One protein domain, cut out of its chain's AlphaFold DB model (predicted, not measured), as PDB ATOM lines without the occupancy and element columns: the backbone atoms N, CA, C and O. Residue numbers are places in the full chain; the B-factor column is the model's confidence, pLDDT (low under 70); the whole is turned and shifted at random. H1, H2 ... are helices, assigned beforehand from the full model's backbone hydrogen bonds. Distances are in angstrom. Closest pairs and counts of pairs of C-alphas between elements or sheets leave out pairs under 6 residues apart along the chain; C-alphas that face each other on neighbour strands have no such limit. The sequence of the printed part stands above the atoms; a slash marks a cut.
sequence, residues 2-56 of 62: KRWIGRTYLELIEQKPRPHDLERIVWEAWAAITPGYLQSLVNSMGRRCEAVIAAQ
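This is residues 2 to 56 of the 62 residues of an uncharacterized protein of Bipolaris zeicola 26-R-13 (UniProt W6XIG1). H3, the longest helix, makes a small head with the short helices H1 and H2, and from it residues 34 to 56, with H4 and then H5, stick out as a long arm. The printed part has 55 residues with five named helices, H1 to H5 in order, and no named strand: all helix. It is extended, radius of gyration of the C-alphas 16.5 A, spanning 45 by 24 by 18 A.

Find C-alpha 19 at (33.365, 65.262, -3.052); from there H3, residues 19 to 31, runs 18.7 A. Before it come H1, residues 2 to 8, and H2, residues 10 to 14. After it come H4, residues 35 to 43, 12.3 A, and H5, residues 45 to 54, 14.3 A, ending at C-alpha 54 (64.761, 43.804, 17.903).

Look at residues 25 to 29: with these alone H3 only just touches H1, with 3 pairs of C-alphas within 8 A, about perpendicular at 73 degrees; the closest C-alphas, of Ile 5 and Ala 29, are 6.5 A apart. H2 is near H3. H1 and H2 are close but not clearly touching, closest C-alphas Gly 6 and Ile 13, 7.8 A. H3 and H4 are apart; H4 and H5 meet only through their link. Every O i to N i+4 pair is within hydrogen-bond range in H1 to H5.

The farthest C-alphas, of Gln 15 and Gln 56, are 46.0 A apart. The printed part has no cut, its four links are tight, and no printed residue is under pLDDT 70.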
ATOM      1  N   LYS A   2      44.873  50.792  -1.491       72.06
ATOM      2  CA  LYS A   2      45.387  51.783  -2.477       72.06
ATOM      3  C   LYS A   2      45.482  51.258  -3.922       72.06
ATOM      4  O   LYS A   2      45.013  51.906  -4.846       72.06
ATOM      5  N   ARG A   3      46.018  50.043  -4.109       80.25
ATOM      6  CA  ARG A   3      46.076  49.372  -5.426       80.25
ATOM      7  C   ARG A   3      44.709  48.941  -5.969       80.25
ATOM      8  O   ARG A   3      44.575  48.784  -7.170       80.25
ATOM      9  N   TRP A   4      43.727  48.697  -5.101       83.62
ATOM     10  CA  TRP A   4      42.368  48.344  -5.522       83.62
ATOM     11  C   TRP A   4      41.651  49.594  -6.035       83.62
ATOM     12  O   TRP A   4      41.260  49.611  -7.191       83.62
ATOM     13  N   ILE A   5      41.645  50.678  -5.249       82.38
ATOM     14  CA  ILE A   5      41.074  51.981  -5.636       82.38
ATOM     15  C   ILE A   5      41.668  52.469  -6.963       82.38
ATOM     16  O   ILE A   5      40.930  52.831  -7.871       82.38
ATOM     17  N   GLY A   6      42.998  52.416  -7.100       82.88
ATOM     18  CA  GLY A   6      43.677  52.849  -8.321       82.88
ATOM     19  C   GLY A   6      43.383  51.991  -9.554       82.88
ATOM     20  O   GLY A   6      43.500  52.496 -10.657       82.88
ATOM     21  N   ARG A   7      42.992  50.718  -9.399       87.06
ATOM     22  CA  ARG A   7      42.539  49.889 -10.530       87.06
ATOM     23  C   ARG A   7      41.065  50.111 -10.853       87.06
ATOM     24  O   ARG A   7      40.705  50.088 -12.018       87.06
ATOM     25  N   THR A   8      40.232  50.295  -9.831       85.56
ATOM     26  CA  THR A   8      38.774  50.378  -9.981       85.56
ATOM     27  C   THR A   8      38.302  51.758 -10.454       85.56
ATOM     28  O   THR A   8      37.318  51.833 -11.180       85.56
ATOM     29  N   TYR A   9      38.992  52.845 -10.087       85.25
ATOM     30  CA  TYR A   9      38.561  54.225 -10.387       85.25
ATOM     31  C   TYR A   9      39.631  55.068 -11.082       85.25
ATOM     32  O   TYR A   9      39.640  56.284 -10.909       85.25
ATOM     33  N   LEU A  10      40.550  54.448 -11.830       83.06
ATOM     34  CA  LEU A  10      41.686  55.147 -12.446       83.06
ATOM     35  C   LEU A  10      41.246  56.399 -13.222       83.06
ATOM     36  O   LEU A  10      41.701  57.500 -12.926       83.06
ATOM     37  N   GLU A  11      40.283  56.233 -14.126       82.06
ATOM     38  CA  GLU A  11      39.759  57.305 -14.981       82.06
ATOM     39  C   GLU A  11      39.110  58.438 -14.171       82.06
ATOM     40  O   GLU A  11      39.306  59.618 -14.452       82.06
ATOM     41  N   LEU A  12      38.373  58.091 -13.115       79.62
ATOM     42  CA  LEU A  12      37.694  59.057 -12.250       79.62
ATOM     43  C   LEU A  12      38.684  59.836 -11.367       79.62
ATOM     44  O   LEU A  12      38.464  61.007 -11.068       79.62
ATOM     45  N   ILE A  13      39.786  59.197 -10.961       81.06
ATOM     46  CA  ILE A  13      40.873  59.831 -10.207       81.06
ATOM     47  C   ILE A  13      41.637  60.815 -11.099       81.06
ATOM     48  O   ILE A  13      41.921  61.933 -10.661       81.06
ATOM     49  N   GLU A  14      41.931  60.434 -12.345       84.25
ATOM     50  CA  GLU A  14      42.589  61.303 -13.331       84.25
ATOM     51  C   GLU A  14      41.758  62.553 -13.649       84.25
ATOM     52  O   GLU A  14      42.306  63.643 -13.813       84.25
ATOM     53  N   GLN A  15      40.431  62.423 -13.642       85.56
ATOM     54  CA  GLN A  15      39.496  63.522 -13.897       85.56
ATOM     55  C   GLN A  15      39.243  64.442 -12.689       85.56
ATOM     56  O   GLN A  15      38.457  65.379 -12.808       85.56
ATOM     57  N   LYS A  16      39.928  64.226 -11.555       85.00
ATOM     58  CA  LYS A  16      39.690  64.884 -10.254       85.00
ATOM     59  C   LYS A  16      38.245  64.683  -9.753       85.00
ATOM     60  O   LYS A  16      37.354  65.461 -10.094       85.00
ATOM     61  N   PRO A  17      38.000  63.684  -8.888       84.00
ATOM     62  CA  PRO A  17      36.657  63.350  -8.426       84.00
ATOM     63  C   PRO A  17      36.039  64.490  -7.610       84.00
ATOM     64  O   PRO A  17      36.726  65.176  -6.848       84.00
ATOM     65  N   ARG A  18      34.718  64.665  -7.723       90.69
ATOM     66  CA  ARG A  18      33.972  65.586  -6.854       90.69
ATOM     67  C   ARG A  18      33.854  64.984  -5.445       90.69
ATOM     68  O   ARG A  18      34.008  63.774  -5.285       90.69
ATOM     69  N   PRO A  19      33.500  65.776  -4.418       87.75
ATOM     70  CA  PRO A  19      33.365  65.262  -3.052       87.75
ATOM     71  C   PRO A  19      32.441  64.038  -2.912       87.75
ATOM     72  O   PRO A  19      32.816  63.068  -2.263       87.75
ATOM     73  N   HIS A  20      31.286  64.026  -3.588       88.50
ATOM     74  CA  HIS A  20      30.372  62.872  -3.588       88.50
ATOM     75  C   HIS A  20      30.989  61.619  -4.242       88.50
ATOM     76  O   HIS A  20      30.726  60.490  -3.833       88.50
ATOM     77  N   ASP A  21      31.841  61.805  -5.253       88.81
ATOM     78  CA  ASP A  21      32.535  60.695  -5.902       88.81
ATOM     79  C   ASP A  21      33.563  60.070  -4.944       88.81
ATOM     80  O   ASP A  21      33.696  58.849  -4.900       88.81
ATOM     81  N   LEU A  22      34.231  60.885  -4.116       89.44
ATOM     82  CA  LEU A  22      35.145  60.406  -3.075       89.44
ATOM     83  C   LEU A  22      34.427  59.600  -1.990       89.44
ATOM     84  O   LEU A  22      34.912  58.534  -1.618       89.44
ATOM     85  N   GLU A  23      33.279  60.076  -1.506       90.00
ATOM     86  CA  GLU A  23      32.476  59.364  -0.503       90.00
ATOM     87  C   GLU A  23      32.091  57.965  -0.994       90.00
ATOM     88  O   GLU A  23      32.353  56.963  -0.322       90.00
ATOM     89  N   ARG A  24      31.570  57.886  -2.223       91.38
ATOM     90  CA  ARG A  24      31.219  56.619  -2.864       91.38
ATOM     91  C   ARG A  24      32.427  55.695  -3.028       91.38
ATOM     92  O   ARG A  24      32.341  54.520  -2.681       91.38
ATOM     93  N   ILE A  25      33.558  56.212  -3.520       91.25
ATOM     94  CA  ILE A  25      34.797  55.431  -3.687       91.25
ATOM     95  C   ILE A  25      35.264  54.857  -2.348       91.25
ATOM     96  O   ILE A  25      35.662  53.695  -2.288       91.25
ATOM     97  N   VAL A  26      35.235  55.655  -1.278       90.94
ATOM     98  CA  VAL A  26      35.641  55.208   0.061       90.94
ATOM     99  C   VAL A  26      34.711  54.107   0.560       90.94
ATOM    100  O   VAL A  26      35.201  53.084   1.039       90.94
ATOM    101  N   TRP A  27      33.397  54.277   0.401       93.88
ATOM    102  CA  TRP A  27      32.415  53.271   0.799       93.88
ATOM    103  C   TRP A  27      32.593  51.950   0.041       93.88
ATOM    104  O   TRP A  27      32.710  50.887   0.652       93.88
ATOM    105  N   GLU A  28      32.687  52.009  -1.287       93.25
ATOM    106  CA  GLU A  28      32.880  50.829  -2.135       93.25
ATOM    107  C   GLU A  28      34.231  50.144  -1.841       93.25
ATOM    108  O   GLU A  28      34.305  48.918  -1.734       93.25
ATOM    109  N   ALA A  29      35.298  50.918  -1.616       92.12
ATOM    110  CA  ALA A  29      36.607  50.383  -1.245       92.12
ATOM    111  C   ALA A  29      36.626  49.727   0.136       92.12
ATOM    112  O   ALA A  29      37.360  48.754   0.333       92.12
ATOM    113  N   TRP A  30      35.848  50.255   1.080       93.31
ATOM    114  CA  TRP A  30      35.661  49.659   2.397       93.31
ATOM    115  C   TRP A  30      34.900  48.334   2.301       93.31
ATOM    116  O   TRP A  30      35.363  47.322   2.825       93.31
ATOM    117  N   ALA A  31      33.791  48.309   1.560       94.25
ATOM    118  CA  ALA A  31      32.984  47.107   1.348       94.25
ATOM    119  C   ALA A  31      33.747  45.985   0.618       94.25
ATOM    120  O   ALA A  31      33.483  44.805   0.839       94.25
ATOM    121  N   ALA A  32      34.724  46.334  -0.225       93.50
ATOM    122  CA  ALA A  32      35.553  45.369  -0.945       93.50
ATOM    123  C   ALA A  32      36.638  44.689  -0.081       93.50
ATOM    124  O   ALA A  32      37.325  43.781  -0.560       93.50
ATOM    125  N   ILE A  33      36.849  45.119   1.169       93.94
ATOM    126  CA  ILE A  33      37.828  44.480   2.054       93.94
ATOM    127  C   ILE A  33      37.302  43.114   2.496       93.94
ATOM    128  O   ILE A  33      36.255  43.003   3.127       93.94
ATOM    129  N   THR A  34      38.067  42.056   2.230       94.50
ATOM    130  CA  THR A  34      37.678  40.709   2.654       94.50
ATOM    131  C   THR A  34      37.996  40.471   4.136       94.50
ATOM    132  O   THR A  34      39.036  40.930   4.626       94.50
ATOM    133  N   PRO A  35      37.184  39.670   4.853       96.38
ATOM    134  CA  PRO A  35      37.502  39.258   6.221       96.38
ATOM    135  C   PRO A  35      38.877  38.583   6.340       96.38
ATOM    136  O   PRO A  35      39.610  38.829   7.293       96.38
ATOM    137  N   GLY A  36      39.279  37.794   5.335       97.31
ATOM    138  CA  GLY A  36      40.598  37.154   5.300       97.31
ATOM    139  C   GLY A  36      41.761  38.152   5.247       97.31
ATOM    140  O   GLY A  36      42.772  37.955   5.921       97.31
ATOM    141  N   TYR A  37      41.613  39.259   4.509       94.81
ATOM    142  CA  TYR A  37      42.604  40.337   4.525       94.81
ATOM    143  C   TYR A  37      42.707  40.974   5.916       94.81
ATOM    144  O   TYR A  37      43.818  41.130   6.422       94.81
ATOM    145  N   LEU A  38      41.577  41.277   6.566       95.75
ATOM    146  CA  LEU A  38      41.566  41.814   7.934       95.75
ATOM    147  C   LEU A  38      42.246  40.858   8.920       95.75
ATOM    148  O   LEU A  38      43.120  41.274   9.680       95.75
ATOM    149  N   GLN A  39      41.927  39.565   8.846       97.62
ATOM    150  CA  GLN A  39      42.553  38.548   9.687       97.62
ATOM    151  C   GLN A  39      44.068  38.477   9.461       97.62
ATOM    152  O   GLN A  39      44.832  38.359  10.417       97.62
ATOM    153  N   SER A  40      44.533  38.603   8.213       96.81
ATOM    154  CA  SER A  40      45.969  38.609   7.909       96.81
ATOM    155  C   SER A  40      46.720  39.772   8.568       96.81
ATOM    156  O   SER A  40      47.875  39.605   8.964       96.81
ATOM    157  N   LEU A  41      46.066  40.930   8.743       96.50
ATOM    158  CA  LEU A  41      46.652  42.077   9.439       96.50
ATOM    159  C   LEU A  41      46.837  41.766  10.924       96.50
ATOM    160  O   LEU A  41      47.933  41.966  11.447       96.50
ATOM    161  N   VAL A  42      45.811  41.206  11.569       97.56
ATOM    162  CA  VAL A  42      45.878  40.780  12.977       97.56
ATOM    163  C   VAL A  42      46.957  39.716  13.163       97.56
ATOM    164  O   VAL A  42      47.829  39.861  14.015       97.56
ATOM    165  N   ASN A  43      46.983  38.701  12.298       97.69
ATOM    166  CA  ASN A  43      47.992  37.641  12.341       97.69
ATOM    167  C   ASN A  43      49.421  38.180  12.135       97.69
ATOM    168  O   ASN A  43      50.385  37.561  12.580       97.69
ATOM    169  N   SER A  44      49.589  39.333  11.474       97.12
ATOM    170  CA  SER A  44      50.904  39.957  11.290       97.12
ATOM    171  C   SER A  44      51.457  40.630  12.551       97.12
ATOM    172  O   SER A  44      52.657  40.896  12.596       97.12
ATOM    173  N   MET A  45      50.626  40.880  13.571       97.44
ATOM    174  CA  MET A  45      51.008  41.665  14.751       97.44
ATOM    175  C   MET A  45      52.176  41.063  15.530       97.44
ATOM    176  O   MET A  45      53.061  41.811  15.931       97.44
ATOM    177  N   GLY A  46      52.242  39.733  15.675       97.25
ATOM    178  CA  GLY A  46      53.360  39.074  16.365       97.25
ATOM    179  C   GLY A  46      54.717  39.452  15.760       97.25
ATOM    180  O   GLY A  46      55.584  39.973  16.458       97.25
ATOM    181  N   ARG A  47      54.847  39.337  14.432       97.38
ATOM    182  CA  ARG A  47      56.070  39.715  13.697       97.38
ATOM    183  C   ARG A  47      56.402  41.206  13.804       97.38
ATOM    184  O   ARG A  47      57.570  41.578  13.753       97.38
ATOM    185  N   ARG A  48      55.392  42.078  13.923       97.94
ATOM    186  CA  ARG A  48      55.601  43.523  14.129       97.94
ATOM    187  C   ARG A  48      56.160  43.801  15.524       97.94
ATOM    188  O   ARG A  48      57.108  44.567  15.651       97.94
ATOM    189  N   CYS A  49      55.620  43.146  16.551       97.44
ATOM    190  CA  CYS A  49      56.125  43.255  17.919       97.44
ATOM    191  C   CYS A  49      57.568  42.749  18.028       97.44
ATOM    192  O   CYS A  49      58.406  43.433  18.607       97.44
ATOM    193  N   GLU A  50      57.881  41.603  17.418       98.06
ATOM    194  CA  GLU A  50      59.252  41.078  17.345       98.06
ATOM    195  C   GLU A  50      60.216  42.083  16.701       98.06
ATOM    196  O   GLU A  50      61.314  42.301  17.211       98.06
ATOM    197  N   ALA A  51      59.790  42.755  15.625       97.94
ATOM    198  CA  ALA A  51      60.596  43.785  14.977       97.94
ATOM    199  C   ALA A  51      60.868  44.986  15.898       97.94
ATOM    200  O   ALA A  51      61.984  45.501  15.914       97.94
ATOM    201  N   VAL A  52      59.882  45.415  16.693       98.12
ATOM    202  CA  VAL A  52      60.052  46.508  17.666       98.12
ATOM    203  C   VAL A  52      60.992  46.093  18.800       98.12
ATOM    204  O   VAL A  52      61.842  46.885  19.204       98.12
ATOM    205  N   ILE A  53      60.891  44.850  19.285       98.06
ATOM    206  CA  ILE A  53      61.805  44.304  20.301       98.06
ATOM    207  C   ILE A  53      63.241  44.300  19.769       98.06
ATOM    208  O   ILE A  53      64.144  44.797  20.440       98.06
ATOM    209  N   ALA A  54      63.449  43.805  18.546       97.75
ATOM    210  CA  ALA A  54      64.761  43.804  17.903       97.75
ATOM    211  C   ALA A  54      65.311  45.227  17.695       97.75
ATOM    212  O   ALA A  54      66.512  45.452  17.835       97.75
ATOM    213  N   ALA A  55      64.432  46.196  17.425       97.75
ATOM    214  CA  ALA A  55      64.770  47.612  17.318       97.75
ATOM    215  C   ALA A  55      64.928  48.322  18.679       97.75
ATOM    216  O   ALA A  55      65.068  49.544  18.699       97.75
ATOM    217  N   GLN A  56      64.874  47.600  19.806       97.19
ATOM    218  CA  GLN A  56      64.934  48.159  21.166       97.19
ATOM    219  C   GLN A  56      63.902  49.277  21.401       97.19
ATOM    220  O   GLN A  56      64.183  50.289  22.040       97.19
TER     221      GLN A  56